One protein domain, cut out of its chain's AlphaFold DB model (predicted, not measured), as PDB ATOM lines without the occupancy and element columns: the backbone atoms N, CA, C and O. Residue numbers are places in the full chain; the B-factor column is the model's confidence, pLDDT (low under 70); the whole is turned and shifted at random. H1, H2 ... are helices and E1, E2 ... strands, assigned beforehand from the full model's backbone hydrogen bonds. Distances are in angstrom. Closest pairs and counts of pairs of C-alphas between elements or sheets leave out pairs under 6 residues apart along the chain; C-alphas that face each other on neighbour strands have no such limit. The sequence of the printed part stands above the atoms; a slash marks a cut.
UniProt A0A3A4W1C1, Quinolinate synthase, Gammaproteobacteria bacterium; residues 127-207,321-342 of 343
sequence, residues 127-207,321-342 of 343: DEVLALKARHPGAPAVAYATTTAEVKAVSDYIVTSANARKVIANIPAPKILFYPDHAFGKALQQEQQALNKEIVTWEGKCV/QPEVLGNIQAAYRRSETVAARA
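Overview. This is residues 127 to 207 and 321 to 342 of the 343 residues of the protein "Quinolinate synthase" of Gammaproteobacteria bacterium (UniProt A0A3A4W1C1). A small, twisted sheet of four parallel strands has helices H3 and H4 over one face and H1 over the other, while the long helix H6 passes the sheet's edge and packs on the edge strand E2. Short H2 sits beside that same end of the sheet, where H6 also packs on it, and short H5 lies off the sheet next to H3. The printed part has 103 residues with six named helices and four named strands, in the order H1 E1 H2 E2 H3 E3 H4 H5 E4 H6; the class is mixed, helices and strands, and the sheet's order is E2 E1 E3 E4. The whole is compact, with a radius of gyration of the C-alphas of 12.6 A and spans of 38 by 32 by 29 A.

Arrangement. Start at the inner strands, E1, residues 141 to 144, and E3, residues 175 to 179: they are parallel neighbours at 35 degrees, and N 142 and O 177 are 2.7 A apart, within hydrogen-bond range. The edge strand E2, residues 157 to 159, runs parallel to E1 at 23 degrees, with N 143 and O 157 2.8 A apart. The other edge strand, E4, residues 198 to 200, is parallel to E3 at 31 degrees, with N 178 and O 200 2.8 A apart. The sheet is only just strongly twisted, with C-alphas up to 4.2 A off its best plane. On one face look for H3, residues 164 to 170, which runs along the strands over E1 at a height over the sheet of 8.6 A. H4, residues 182 to 190, is on the same face, over E3 at a height of 8.2 A. H1, residues 127 to 135, is on the opposite face, along the strands at a height of 10.4 A, over E3 and only just over E1, on which 3 of its C-alphas fall. H2, residues 149 to 153, only grazes the sheet with its residues 151 to 153. H6, residues 322 to 340, stands up from the sheet at 73 degrees, on the same face as H1; its closest C-alphas to E2 are those of Ala 331 and Tyr 157, 4.7 A apart. With residues 324 to 331 alone H6 touches H2, closest at the C-alphas of Ile 328 and Ala 153, 4.5 A. With residues 335 to 339 alone it touches H3, about perpendicular at 73 degrees, closest at the C-alphas of Ala 339 and Val 167, 5.0 A. H5, residues 192 to 195, is not on the sheet, but only just, with 4 pairs of C-alphas within 10 A; it only just touches H3, with 3 pairs within 8 A, the closest C-alphas being those of Leu 195 and Ala 169, 4.7 A apart. E1, H2, E2 and E3, H4 H5, E4 are strand-helix-strand units, two parallel neighbour strands with helices between; E2, H3, E3 is a split one, with E1 between its strands, and the three crossovers are right-handed. In H1, H2, H4 and H6 every O i to N i+4 pair is within hydrogen-bond range, in H3 2 of 3 are, and H5 is too short for such a pair.

Along the chain. Find C-alpha 127 at (15.584, -15.167, 3.129); from there H1, residues 127 to 135, runs 12.3 A. E1, residues 141 to 144, H2, residues 149 to 153, and E2, residues 157 to 159, follow. H3, residues 164 to 170, spans 10.1 A. E3, residues 175 to 179, runs 13.6 A from C-alpha 175 at (1.170, -22.732, 15.434). H4, residues 182 to 190, spans 12.2 A; then come H5, residues 192 to 195, and E4, residues 198 to 200. H6, residues 322 to 340, runs 26.5 A and ends with C-alpha 340 at (13.105, -33.132, 28.335).

Size, cuts and confidence. The two C-alphas farthest apart are those of Gln 193 and Gln 321, at 38.8 A. Residues 208 to 320 are cut out, and C-alphas 207 and 321 stand 29.9 A apart across the cut, in the link from E4 to H6. The links that are printed whole are tight. The mean pLDDT of the printed part is 95.0, and one printed residue, Ala 342, is under 70.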
ATOM      1  N   ASP A 127      16.560 -16.183   3.536       98.25
ATOM      2  CA  ASP A 127      15.584 -15.167   3.129       98.25
ATOM      3  C   ASP A 127      14.165 -15.741   3.039       98.25
ATOM      4  O   ASP A 127      13.200 -15.102   3.464       98.25
ATOM      5  N   GLU A 128      14.025 -16.981   2.567       98.06
ATOM      6  CA  GLU A 128      12.741 -17.681   2.518       98.06
ATOM      7  C   GLU A 128      12.214 -18.025   3.912       98.06
ATOM      8  O   GLU A 128      11.018 -17.856   4.168       98.06
ATOM      9  N   VAL A 129      13.086 -18.433   4.842       97.94
ATOM     10  CA  VAL A 129      12.705 -18.629   6.250       97.94
ATOM     11  C   VAL A 129      12.231 -17.313   6.861       97.94
ATOM     12  O   VAL A 129      11.184 -17.281   7.512       97.94
ATOM     13  N   LEU A 130      12.949 -16.210   6.641       97.88
ATOM     14  CA  LEU A 130      12.563 -14.893   7.151       97.88
ATOM     15  C   LEU A 130      11.232 -14.420   6.548       97.88
ATOM     16  O   LEU A 130      10.358 -13.951   7.280       97.88
ATOM     17  N   ALA A 131      11.025 -14.617   5.245       97.88
ATOM     18  CA  ALA A 131       9.760 -14.328   4.577       97.88
ATOM     19  C   ALA A 131       8.611 -15.211   5.097       97.88
ATOM     20  O   ALA A 131       7.479 -14.746   5.246       97.88
ATOM     21  N   LEU A 132       8.875 -16.484   5.409       96.75
ATOM     22  CA  LEU A 132       7.890 -17.384   6.008       96.75
ATOM     23  C   LEU A 132       7.511 -16.936   7.428       96.75
ATOM     24  O   LEU A 132       6.321 -16.854   7.738       96.75
ATOM     25  N   LYS A 133       8.494 -16.555   8.256       97.81
ATOM     26  CA  LYS A 133       8.270 -15.977   9.594       97.81
ATOM     27  C   LYS A 133       7.457 -14.681   9.517       97.81
ATOM     28  O   LYS A 133       6.539 -14.493  10.311       97.81
ATOM     29  N   ALA A 134       7.729 -13.821   8.533       97.75
ATOM     30  CA  ALA A 134       6.982 -12.578   8.324       97.75
ATOM     31  C   ALA A 134       5.513 -12.815   7.925       97.75
ATOM     32  O   ALA A 134       4.629 -12.082   8.367       97.75
ATOM     33  N   ARG A 135       5.230 -13.859   7.132       97.69
ATOM     34  CA  ARG A 135       3.857 -14.259   6.759       97.69
ATOM     35  C   ARG A 135       3.078 -14.918   7.901       97.69
ATOM     36  O   ARG A 135       1.848 -14.965   7.857       97.69
ATOM     37  N   HIS A 136       3.771 -15.417   8.921       97.50
ATOM     38  CA  HIS A 136       3.183 -16.122  10.059       97.50
ATOM     39  C   HIS A 136       3.732 -15.588  11.392       97.50
ATOM     40  O   HIS A 136       4.418 -16.315  12.119       97.50
ATOM     41  N   PRO A 137       3.434 -14.321  11.740       96.06
ATOM     42  CA  PRO A 137       3.957 -13.705  12.952       96.06
ATOM     43  C   PRO A 137       3.539 -14.498  14.197       96.06
ATOM     44  O   PRO A 137       2.375 -14.860  14.362       96.06
ATOM     45  N   GLY A 138       4.506 -14.769  15.075       94.62
ATOM     46  CA  GLY A 138       4.298 -15.522  16.316       94.62
ATOM     47  C   GLY A 138       4.369 -17.049  16.186       94.62
ATOM     48  O   GLY A 138       4.329 -17.720  17.213       94.62
ATOM     49  N   ALA A 139       4.510 -17.608  14.975       98.06
ATOM     50  CA  ALA A 139       4.752 -19.038  14.779       98.06
ATOM     51  C   ALA A 139       6.263 -19.350  14.862       98.06
ATOM     52  O   ALA A 139       7.023 -18.840  14.033       98.06
ATOM     53  N   PRO A 140       6.727 -20.177  15.820       98.19
ATOM     54  CA  PRO A 140       8.133 -20.554  15.906       98.19
ATOM     55  C   PRO A 140       8.594 -21.363  14.694       98.19
ATOM     56  O   PRO A 140       7.872 -22.228  14.192       98.19
ATOM     57  N   ALA A 141       9.824 -21.101  14.261       98.38
ATOM     58  CA  ALA A 141      10.467 -21.770  13.143       98.38
ATOM     59  C   ALA A 141      11.177 -23.061  13.594       98.38
ATOM     60  O   ALA A 141      12.122 -23.015  14.378       98.38
ATOM     61  N   VAL A 142      10.735 -24.212  13.099       98.50
ATOM     62  CA  VAL A 142      11.240 -25.548  13.436       98.50
ATOM     63  C   VAL A 142      11.977 -26.120  12.226       98.50
ATOM     64  O   VAL A 142      11.358 -26.591  11.273       98.50
ATOM     65  N   ALA A 143      13.306 -26.080  12.275       98.00
ATOM     66  CA  ALA A 143      14.166 -26.661  11.255       98.00
ATOM     67  C   ALA A 143      14.348 -28.159  11.480       98.00
ATOM     68  O   ALA A 143      14.749 -28.605  12.556       98.00
ATOM     69  N   TYR A 144      14.135 -28.945  10.437       95.44
ATOM     70  CA  TYR A 144      14.691 -30.283  10.361       95.44
ATOM     71  C   TYR A 144      16.225 -30.190  10.257       95.44
ATOM     72  O   TYR A 144      16.763 -29.284   9.619       95.44
ATOM     73  N   ALA A 145      16.944 -31.120  10.888       91.31
ATOM     74  CA  ALA A 145      18.408 -31.171  10.918       91.31
ATOM     75  C   ALA A 145      19.031 -31.139   9.511       91.31
ATOM     76  O   ALA A 145      20.125 -30.606   9.323       91.31
ATOM     77  N   THR A 146      18.297 -31.646   8.522       91.19
ATOM     78  CA  THR A 146      18.595 -31.573   7.091       91.19
ATOM     79  C   THR A 146      18.269 -30.181   6.521       91.19
ATOM     80  O   THR A 146      17.389 -30.025   5.685       91.19
ATOM     81  N   THR A 147      18.965 -29.162   7.021       95.75
ATOM     82  CA  THR A 147      18.993 -27.750   6.572       95.75
ATOM     83  C   THR A 147      20.445 -27.271   6.564       95.75
ATOM     84  O   THR A 147      21.298 -27.982   7.092       95.75
ATOM     85  N   THR A 148      20.767 -26.095   6.019       95.75
ATOM     86  CA  THR A 148      22.120 -25.513   6.178       95.75
ATOM     87  C   THR A 148      22.319 -24.928   7.579       95.75
ATOM     88  O   THR A 148      21.350 -24.706   8.314       95.75
ATOM     89  N   ALA A 149      23.561 -24.679   7.988       95.56
ATOM     90  CA  ALA A 149      23.858 -24.027   9.260       95.56
ATOM     91  C   ALA A 149      23.232 -22.625   9.375       95.56
ATOM     92  O   ALA A 149      22.687 -22.272  10.419       95.56
ATOM     93  N   GLU A 150      23.248 -21.837   8.302       96.00
ATOM     94  CA  GLU A 150      22.683 -20.486   8.270       96.00
ATOM     95  C   GLU A 150      21.168 -20.512   8.465       96.00
ATOM     96  O   GLU A 150      20.624 -19.707   9.222       96.00
ATOM     97  N   VAL A 151      20.485 -21.479   7.843       97.69
ATOM     98  CA  VAL A 151      19.053 -21.703   8.062       97.69
ATOM     99  C   VAL A 151      18.791 -22.053   9.524       97.69
ATOM    100  O   VAL A 151      17.948 -21.409  10.147       97.69
ATOM    101  N   LYS A 152      19.554 -22.991  10.106       97.69
ATOM    102  CA  LYS A 152      19.442 -23.352  11.534       97.69
ATOM    103  C   LYS A 152      19.651 -22.149  12.459       97.69
ATOM    104  O   LYS A 152      19.011 -22.065  13.505       97.69
ATOM    105  N   ALA A 153      20.533 -21.218  12.092       97.62
ATOM    106  CA  ALA A 153      20.854 -20.044  12.899       97.62
ATOM    107  C   ALA A 153      19.689 -19.048  13.015       97.62
ATOM    108  O   ALA A 153      19.612 -18.311  13.995       97.62
ATOM    109  N   VAL A 154      18.768 -19.027  12.047       97.81
ATOM    110  CA  VAL A 154      17.561 -18.178  12.085       97.81
ATOM    111  C   VAL A 154      16.303 -18.930  12.550       97.81
ATOM    112  O   VAL A 154      15.209 -18.347  12.633       97.81
ATOM    113  N   SER A 155      16.450 -20.217  12.874       98.31
ATOM    114  CA  SER A 155      15.406 -21.089  13.411       98.31
ATOM    115  C   SER A 155      15.230 -20.933  14.918       98.31
ATOM    116  O   SER A 155      16.132 -20.541  15.652       98.31
ATOM    117  N   ASP A 156      14.046 -21.296  15.401       98.19
ATOM    118  CA  ASP A 156      13.736 -21.326  16.825       98.19
ATOM    119  C   ASP A 156      14.012 -22.689  17.463       98.19
ATOM    120  O   ASP A 156      14.352 -22.758  18.644       98.19
ATOM    121  N   TYR A 157      13.851 -23.763  16.694       98.25
ATOM    122  CA  TYR A 157      14.034 -25.144  17.122       98.25
ATOM    123  C   TYR A 157      14.695 -25.944  16.005       98.25
ATOM    124  O   TYR A 157      14.439 -25.693  14.829       98.25
ATOM    125  N   ILE A 158      15.503 -26.932  16.382       97.31
ATOM    126  CA  ILE A 158      16.111 -27.908  15.468       97.31
ATOM    127  C   ILE A 158      15.662 -29.309  15.877       97.31
ATOM    128  O   ILE A 158      15.718 -29.653  17.058       97.31
ATOM    129  N   VAL A 159      15.201 -30.117  14.927       94.75
ATOM    130  CA  VAL A 159      14.685 -31.470  15.182       94.75
ATOM    131  C   VAL A 159      15.267 -32.486  14.207       94.75
ATOM    132  O   VAL A 159      15.692 -32.142  13.113       94.75
ATOM    133  N   THR A 160      15.253 -33.760  14.579       90.31
ATOM    134  CA  THR A 160      15.495 -34.902  13.691       90.31
ATOM    135  C   THR A 160      14.198 -35.693  13.514       90.31
ATOM    136  O   THR A 160      13.232 -35.498  14.254       90.31
ATOM    137  N   SER A 161      14.167 -36.640  12.575       85.81
ATOM    138  CA  SER A 161      13.017 -37.535  12.393       85.81
ATOM    139  C   SER A 161      12.710 -38.349  13.659       85.81
ATOM    140  O   SER A 161      11.552 -38.680  13.913       85.81
ATOM    141  N   ALA A 162      13.721 -38.594  14.502       84.38
ATOM    142  CA  ALA A 162      13.594 -39.319  15.761       84.38
ATOM    143  C   ALA A 162      12.957 -38.502  16.904       84.38
ATOM    144  O   ALA A 162      12.302 -39.090  17.764       84.38
ATOM    145  N   ASN A 163      13.122 -37.170  16.949       89.69
ATOM    146  CA  ASN A 163      12.637 -36.347  18.071       89.69
ATOM    147  C   ASN A 163      11.568 -35.298  17.700       89.69
ATOM    148  O   ASN A 163      10.956 -34.735  18.611       89.69
ATOM    149  N   ALA A 164      11.290 -35.063  16.410       93.31
ATOM    150  CA  ALA A 164      10.416 -33.976  15.957       93.31
ATOM    151  C   ALA A 164       9.039 -33.977  16.627       93.31
ATOM    152  O   ALA A 164       8.635 -32.957  17.176       93.31
ATOM    153  N   ARG A 165       8.345 -35.122  16.659       93.50
ATOM    154  CA  ARG A 165       7.010 -35.243  17.278       93.50
ATOM    155  C   ARG A 165       7.026 -34.825  18.748       93.50
ATOM    156  O   ARG A 165       6.181 -34.044  19.183       93.50
ATOM    157  N   LYS A 166       8.031 -35.293  19.495       93.75
ATOM    158  CA  LYS A 166       8.207 -34.981  20.918       93.75
ATOM    159  C   LYS A 166       8.467 -33.491  21.133       93.75
ATOM    160  O   LYS A 166       7.843 -32.887  22.001       93.75
ATOM    161  N   VAL A 167       9.358 -32.894  20.341       96.19
ATOM    162  CA  VAL A 167       9.676 -31.461  20.435       96.19
ATOM    163  C   VAL A 167       8.454 -30.621  20.066       96.19
ATOM    164  O   VAL A 167       8.027 -29.798  20.869       96.19
ATOM    165  N   ILE A 168       7.851 -30.868  18.899       97.19
ATOM    166  CA  ILE A 168       6.733 -30.086  18.351       97.19
ATOM    167  C   ILE A 168       5.546 -30.052  19.315       97.19
ATOM    168  O   ILE A 168       5.036 -28.967  19.591       97.19
ATOM    169  N   ALA A 169       5.153 -31.194  19.888       95.94
ATOM    170  CA  ALA A 169       4.047 -31.264  20.848       95.94
ATOM    171  C   ALA A 169       4.252 -30.348  22.074       95.94
ATOM    172  O   ALA A 169       3.288 -29.825  22.631       95.94
ATOM    173  N   ASN A 170       5.506 -30.101  22.464       96.00
ATOM    174  CA  ASN A 170       5.863 -29.357  23.672       96.00
ATOM    175  C   ASN A 170       6.283 -27.898  23.410       96.00
ATOM    176  O   ASN A 170       6.555 -27.157  24.357       96.00
ATOM    177  N   ILE A 171       6.314 -27.446  22.150       97.12
ATOM    178  CA  ILE A 171       6.537 -26.029  21.830       97.12
ATOM    179  C   ILE A 171       5.362 -25.207  22.396       97.12
ATOM    180  O   ILE A 171       4.207 -25.518  22.092       97.12
ATOM    181  N   PRO A 172       5.598 -24.140  23.185       94.50
ATOM    182  CA  PRO A 172       4.539 -23.342  23.809       94.50
ATOM    183  C   PRO A 172       3.917 -22.328  22.830       94.50
ATOM    184  O   PRO A 172       3.785 -21.147  23.132       94.50
ATOM    185  N   ALA A 173       3.548 -22.788  21.636       96.44
ATOM    186  CA  ALA A 173       2.850 -22.015  20.616       96.44
ATOM    187  C   ALA A 173       1.766 -22.886  19.962       96.44
ATOM    188  O   ALA A 173       1.986 -24.087  19.794       96.44
ATOM    189  N   PRO A 174       0.602 -22.327  19.590       96.75
ATOM    190  CA  PRO A 174      -0.457 -23.086  18.925       96.75
ATOM    191  C   PRO A 174      -0.140 -23.375  17.454       96.75
ATOM    192  O   PRO A 174      -0.733 -24.277  16.882       96.75
ATOM    193  N   LYS A 175       0.791 -22.631  16.845       98.31
ATOM    194  CA  LYS A 175       1.170 -22.732  15.434       98.31
ATOM    195  C   LYS A 175       2.686 -22.776  15.294       98.31
ATOM    196  O   LYS A 175       3.366 -22.046  16.011       98.31
ATOM    197  N   ILE A 176       3.200 -23.582  14.369       98.50
ATOM    198  CA  ILE A 176       4.631 -23.676  14.044       98.50
ATOM    199  C   ILE A 176       4.876 -23.649  12.531       98.50
ATOM    200  O   ILE A 176       3.981 -23.940  11.733       98.50
ATOM    201  N   LEU A 177       6.110 -23.326  12.149       98.50
ATOM    202  CA  LEU A 177       6.627 -23.464  10.789       98.50
ATOM    203  C   LEU A 177       7.587 -24.651  10.768       98.50
ATOM    204  O   LEU A 177       8.551 -24.638  11.521       98.50
ATOM    205  N   PHE A 178       7.347 -25.655   9.934       98.31
ATOM    206  CA  PHE A 178       8.214 -26.819   9.780       98.31
ATOM    207  C   PHE A 178       8.822 -26.857   8.377       98.31
ATOM    208  O   PHE A 178       8.109 -26.716   7.383       98.31
ATOM    209  N   TYR A 179      10.133 -27.057   8.285       97.50
ATOM    210  CA  TYR A 179      10.861 -27.074   7.015       97.50
ATOM    211  C   TYR A 179      12.137 -27.928   7.105       97.50
ATOM    212  O   TYR A 179      12.616 -28.192   8.208       97.50
ATOM    213  N   PRO A 180      12.722 -28.342   5.967       96.19
ATOM    214  CA  PRO A 180      12.255 -28.093   4.607       96.19
ATOM    215  C   PRO A 180      11.493 -29.269   4.001       96.19
ATOM    216  O   PRO A 180      10.861 -29.094   2.967       96.19
ATOM    217  N   ASP A 181      11.530 -30.441   4.635       96.25
ATOM    218  CA  ASP A 181      10.999 -31.671   4.059       96.25
ATOM    219  C   ASP A 181       9.466 -31.656   3.970       96.25
ATOM    220  O   ASP A 181       8.756 -31.599   4.979       96.25
ATOM    221  N   HIS A 182       8.966 -31.729   2.740       95.31
ATOM    222  CA  HIS A 182       7.548 -31.695   2.401       95.31
ATOM    223  C   HIS A 182       6.796 -32.933   2.857       95.31
ATOM    224  O   HIS A 182       5.697 -32.832   3.401       95.31
ATOM    225  N   ALA A 183       7.362 -34.111   2.615       95.06
ATOM    226  CA  ALA A 183       6.705 -35.371   2.919       95.06
ATOM    227  C   ALA A 183       6.594 -35.555   4.435       95.06
ATOM    228  O   ALA A 183       5.514 -35.850   4.956       95.06
ATOM    229  N   PHE A 184       7.675 -35.256   5.155       94.88
ATOM    230  CA  PHE A 184       7.671 -35.283   6.606       94.88
ATOM    231  C   PHE A 184       6.791 -34.171   7.188       94.88
ATOM    232  O   PHE A 184       6.009 -34.419   8.106       94.88
ATOM    233  N   GLY A 185       6.829 -32.968   6.609       96.19
ATOM    234  CA  GLY A 185       5.923 -31.880   6.970       96.19
ATOM    235  C   GLY A 185       4.450 -32.272   6.827       96.19
ATOM    236  O   GLY A 185       3.663 -32.055   7.747       96.19
ATOM    237  N   LYS A 186       4.075 -32.917   5.717       95.88
ATOM    238  CA  LYS A 186       2.725 -33.456   5.499       95.88
ATOM    239  C   LYS A 186       2.355 -34.536   6.511       95.88
ATOM    240  O   LYS A 186       1.219 -34.546   6.980       95.88
ATOM    241  N   ALA A 187       3.282 -35.429   6.868       94.56
ATOM    242  CA  ALA A 187       3.042 -36.428   7.910       94.56
ATOM    243  C   ALA A 187       2.710 -35.748   9.247       94.56
ATOM    244  O   ALA A 187       1.711 -36.067   9.886       94.56
ATOM    245  N   LEU A 188       3.489 -34.731   9.623       95.44
ATOM    246  CA  LEU A 188       3.234 -33.940  10.826       95.44
ATOM    247  C   LEU A 188       1.893 -33.191  10.745       95.44
ATOM    248  O   LEU A 188       1.169 -33.138  11.736       95.44
ATOM    249  N   GLN A 189       1.514 -32.664   9.575       95.94
ATOM    250  CA  GLN A 189       0.196 -32.049   9.357       95.94
ATOM    251  C   GLN A 189      -0.964 -33.038   9.530       95.94
ATOM    252  O   GLN A 189      -2.001 -32.671  10.081       95.94
ATOM    253  N   GLN A 190      -0.814 -34.294   9.103       94.19
ATOM    254  CA  GLN A 190      -1.821 -35.334   9.352       94.19
ATOM    255  C   GLN A 190      -1.960 -35.641  10.853       94.19
ATOM    256  O   GLN A 190      -3.053 -35.938  11.330       94.19
ATOM    257  N   GLU A 191      -0.872 -35.497  11.608       94.00
ATOM    258  CA  GLU A 191      -0.810 -35.707  13.059       94.00
ATOM    259  C   GLU A 191      -1.118 -34.441  13.882       94.00
ATOM    260  O   GLU A 191      -1.111 -34.476  15.113       94.00
ATOM    261  N   GLN A 192      -1.414 -33.312  13.234       94.56
ATOM    262  CA  GLN A 192      -1.441 -31.989  13.869       94.56
ATOM    263  C   GLN A 192      -2.432 -31.880  15.044       94.56
ATOM    264  O   GLN A 192      -2.177 -31.175  16.022       94.56
ATOM    265  N   GLN A 193      -3.539 -32.633  14.988       93.38
ATOM    266  CA  GLN A 193      -4.513 -32.724  16.080       93.38
ATOM    267  C   GLN A 193      -3.917 -33.403  17.319       93.38
ATOM    268  O   GLN A 193      -4.078 -32.897  18.426       93.38
ATOM    269  N   ALA A 194      -3.191 -34.510  17.137       94.44
ATOM    270  CA  ALA A 194      -2.519 -35.219  18.225       94.44
ATOM    271  C   ALA A 194      -1.366 -34.391  18.813       94.44
ATOM    272  O   ALA A 194      -1.110 -34.440  20.014       94.44
ATOM    273  N   LEU A 195      -0.702 -33.592  17.975       95.31
ATOM    274  CA  LEU A 195       0.356 -32.672  18.392       95.31
ATOM    275  C   LEU A 195      -0.185 -31.390  19.046       95.31
ATOM    276  O   LEU A 195       0.587 -30.656  19.664       95.31
ATOM    277  N   ASN A 196      -1.489 -31.113  18.923       95.81
ATOM    278  CA  ASN A 196      -2.119 -29.856  19.325       95.81
ATOM    279  C   ASN A 196      -1.374 -28.627  18.760       95.81
ATOM    280  O   ASN A 196      -1.012 -27.699  19.494       95.81
ATOM    281  N   LYS A 197      -1.093 -28.666  17.449       96.75
ATOM    282  CA  LYS A 197      -0.424 -27.603  16.685       96.75
ATOM    283  C   LYS A 197      -1.115 -27.384  15.347       96.75
ATOM    284  O   LYS A 197      -1.543 -28.334  14.716       96.75
ATOM    285  N   GLU A 198      -1.143 -26.149  14.870       97.88
ATOM    286  CA  GLU A 198      -1.265 -25.834  13.448       97.88
ATOM    287  C   GLU A 198       0.141 -25.864  12.830       97.88
ATOM    288  O   GLU A 198       1.061 -25.222  13.347       97.88
ATOM    289  N   ILE A 199       0.333 -26.606  11.739       97.88
ATOM    290  CA  ILE A 199       1.657 -26.798  11.135       97.88
ATOM    291  C   ILE A 199       1.659 -26.255   9.710       97.88
ATOM    292  O   ILE A 199       0.949 -26.753   8.838       97.88
ATOM    293  N   VAL A 200       2.488 -25.240   9.463       97.69
ATOM    294  CA  VAL A 200       2.788 -24.743   8.112       97.69
ATOM    295  C   VAL A 200       4.067 -25.406   7.631       97.69
ATOM    296  O   VAL A 200       5.045 -25.441   8.375       97.69
ATOM    297  N   THR A 201       4.066 -25.923   6.408       96.12
ATOM    298  CA  THR A 201       5.172 -26.715   5.855       96.12
ATOM    299  C   THR A 201       5.894 -25.992   4.722       96.12
ATOM    300  O   THR A 201       5.449 -24.946   4.244       96.12
ATOM    301  N   TRP A 202       7.009 -26.574   4.287       96.62
ATOM    302  CA  TRP A 202       7.762 -26.200   3.091       96.62
ATOM    303  C   TRP A 202       7.721 -27.332   2.051       96.62
ATOM    304  O   TRP A 202       7.269 -28.430   2.363       96.62
ATOM    305  N   GLU A 203       8.167 -27.067   0.821       95.12
ATOM    306  CA  GLU A 203       8.008 -27.971  -0.332       95.12
ATOM    307  C   GLU A 203       9.305 -28.700  -0.746       95.12
ATOM    308  O   GLU A 203       9.417 -29.208  -1.863       95.12
ATOM    309  N   GLY A 204      10.290 -28.780   0.152       95.94
ATOM    310  CA  GLY A 204      11.556 -29.470  -0.086       95.94
ATOM    311  C   GLY A 204      11.377 -30.977  -0.251       95.94
ATOM    312  O   GLY A 204      10.571 -31.596   0.443       95.94
ATOM    313  N   LYS A 205      12.128 -31.592  -1.166       95.44
ATOM    314  CA  LYS A 205      11.965 -33.010  -1.523       95.44
ATOM    315  C   LYS A 205      13.292 -33.756  -1.531       95.44
ATOM    316  O   LYS A 205      14.302 -33.286  -2.064       95.44
ATOM    317  N   CYS A 206      13.273 -34.962  -0.978       95.62
ATOM    318  CA  CYS A 206      14.393 -35.883  -1.062       95.62
ATOM    319  C   CYS A 206      14.403 -36.569  -2.431       95.62
ATOM    320  O   CYS A 206      13.469 -37.291  -2.774       95.62
ATOM    321  N   VAL A 207      15.492 -36.409  -3.189       95.12
ATOM    322  CA  VAL A 207      15.669 -37.049  -4.510       95.12
ATOM    323  C   VAL A 207      15.671 -38.578  -4.464       95.12
ATOM    324  O   VAL A 207      15.610 -39.209  -5.511       95.12
ATOM    325  N   GLN A 321      31.063 -19.374  11.911       94.12
ATOM    326  CA  GLN A 321      31.248 -18.077  12.547       94.12
ATOM    327  C   GLN A 321      30.707 -18.138  13.988       94.12
ATOM    328  O   GLN A 321      29.653 -18.747  14.200       94.12
ATOM    329  N   PRO A 322      31.374 -17.521  14.983       92.75
ATOM    330  CA  PRO A 322      30.969 -17.630  16.387       92.75
ATOM    331  C   PRO A 322      29.509 -17.243  16.654       92.75
ATOM    332  O   PRO A 322      28.829 -17.905  17.433       92.75
ATOM    333  N   GLU A 323      29.011 -16.206  15.978       93.50
ATOM    334  CA  GLU A 323      27.616 -15.763  16.087       93.50
ATOM    335  C   GLU A 323      26.635 -16.807  15.534       93.50
ATOM    336  O   GLU A 323      25.655 -17.156  16.194       93.50
ATOM    337  N   VAL A 324      26.938 -17.363  14.356       95.12
ATOM    338  CA  VAL A 324      26.147 -18.425  13.720       95.12
ATOM    339  C   VAL A 324      26.077 -19.644  14.638       95.12
ATOM    340  O   VAL A 324      24.983 -20.108  14.954       95.12
ATOM    341  N   LEU A 325      27.218 -20.109  15.160       94.69
ATOM    342  CA  LEU A 325      27.253 -21.235  16.096       94.69
ATOM    343  C   LEU A 325      26.456 -20.949  17.374       94.69
ATOM    344  O   LEU A 325      25.699 -21.810  17.822       94.69
ATOM    345  N   GLY A 326      26.594 -19.748  17.943       95.69
ATOM    346  CA  GLY A 326      25.860 -19.345  19.141       95.69
ATOM    347  C   GLY A 326      24.344 -19.415  18.949       95.69
ATOM    348  O   GLY A 326      23.639 -19.981  19.789       95.69
ATOM    349  N   ASN A 327      23.848 -18.918  17.815       97.12
ATOM    350  CA  ASN A 327      22.425 -18.958  17.479       97.12
ATOM    351  C   ASN A 327      21.925 -20.393  17.263       97.12
ATOM    352  O   ASN A 327      20.898 -20.786  17.823       97.12
ATOM    353  N   ILE A 328      22.685 -21.208  16.526       97.00
ATOM    354  CA  ILE A 328      22.333 -22.610  16.281       97.00
ATOM    355  C   ILE A 328      22.299 -23.406  17.591       97.00
ATOM    356  O   ILE A 328      21.344 -24.138  17.851       97.00
ATOM    357  N   GLN A 329      23.304 -23.246  18.456       95.12
ATOM    358  CA  GLN A 329      23.343 -23.923  19.754       95.12
ATOM    359  C   GLN A 329      22.199 -23.479  20.666       95.12
ATOM    360  O   GLN A 329      21.670 -24.298  21.420       95.12
ATOM    361  N   ALA A 330      21.776 -22.214  20.593       96.25
ATOM    362  CA  ALA A 330      20.601 -21.747  21.314       96.25
ATOM    363  C   ALA A 330      19.324 -22.463  20.838       96.25
ATOM    364  O   ALA A 330      18.548 -22.920  21.680       96.25
ATOM    365  N   ALA A 331      19.120 -22.613  19.525       97.12
ATOM    366  CA  ALA A 331      17.990 -23.357  18.964       97.12
ATOM    367  C   ALA A 331      18.048 -24.858  19.314       97.12
ATOM    368  O   ALA A 331      17.055 -25.429  19.768       97.12
ATOM    369  N   TYR A 332      19.225 -25.484  19.194       94.62
ATOM    370  CA  TYR A 332      19.447 -26.893  19.536       94.62
ATOM    371  C   TYR A 332      19.153 -27.179  21.018       94.62
ATOM    372  O   TYR A 332      18.342 -28.045  21.343       94.62
ATOM    373  N   ARG A 333      19.712 -26.382  21.941       94.38
ATOM    374  CA  ARG A 333      19.447 -26.521  23.386       94.38
ATOM    375  C   ARG A 333      17.985 -26.261  23.739       94.38
ATOM    376  O   ARG A 333      17.462 -26.871  24.674       94.38
ATOM    377  N   ARG A 334      17.313 -25.362  23.014       96.19
ATOM    378  CA  ARG A 334      15.881 -25.099  23.196       96.19
ATOM    379  C   ARG A 334      15.049 -26.329  22.842       96.19
ATOM    380  O   ARG A 334      14.152 -26.669  23.614       96.19
ATOM    381  N   SER A 335      15.376 -27.018  21.746       95.56
ATOM    382  CA  SER A 335      14.760 -28.302  21.391       95.56
ATOM    383  C   SER A 335      14.959 -29.354  22.474       95.56
ATOM    384  O   SER A 335      13.975 -29.937  22.926       95.56
ATOM    385  N   GLU A 336      16.191 -29.542  22.952       91.25
ATOM    386  CA  GLU A 336      16.492 -30.528  24.000       91.25
ATOM    387  C   GLU A 336      15.752 -30.215  25.307       91.25
ATOM    388  O   GLU A 336      15.139 -31.091  25.917       91.25
ATOM    389  N   THR A 337      15.706 -28.939  25.701       93.88
ATOM    390  CA  THR A 337      14.975 -28.496  26.898       93.88
ATOM    391  C   THR A 337      13.483 -28.806  26.795       93.88
ATOM    392  O   THR A 337      12.866 -29.263  27.758       93.88
ATOM    393  N   VAL A 338      12.882 -28.552  25.632       93.44
ATOM    394  CA  VAL A 338      11.459 -28.812  25.390       93.44
ATOM    395  C   VAL A 338      11.174 -30.315  25.314       93.44
ATOM    396  O   VAL A 338      10.181 -30.769  25.877       93.44
ATOM    397  N   ALA A 339      12.068 -31.103  24.715       88.19
ATOM    398  CA  ALA A 339      11.964 -32.558  24.691       88.19
ATOM    399  C   ALA A 339      12.093 -33.189  26.089       88.19
ATOM    400  O   ALA A 339      11.448 -34.203  26.360       88.19
ATOM    401  N   ALA A 340      12.910 -32.621  26.979       85.50
ATOM    402  CA  ALA A 340      13.105 -33.132  28.335       85.50
ATOM    403  C   ALA A 340      11.885 -32.909  29.244       85.50
ATOM    404  O   ALA A 340      11.592 -33.759  30.074       85.50
ATOM    405  N   ARG A 341      11.129 -31.818  29.053       75.12
ATOM    406  CA  ARG A 341       9.909 -31.504  29.833       75.12
ATOM    407  C   ARG A 341       8.748 -32.484  29.622       75.12
ATOM    408  O   ARG A 341       7.753 -32.398  30.331       75.12
ATOM    409  N   ALA A 342       8.864 -33.358  28.627       57.75
ATOM    410  CA  ALA A 342       7.845 -34.326  28.238       57.75
ATOM    411  C   ALA A 342       8.122 -35.755  28.739       57.75
ATOM    412  O   ALA A 342       7.429 -36.681  28.321       57.75
TER     413      ALA A 342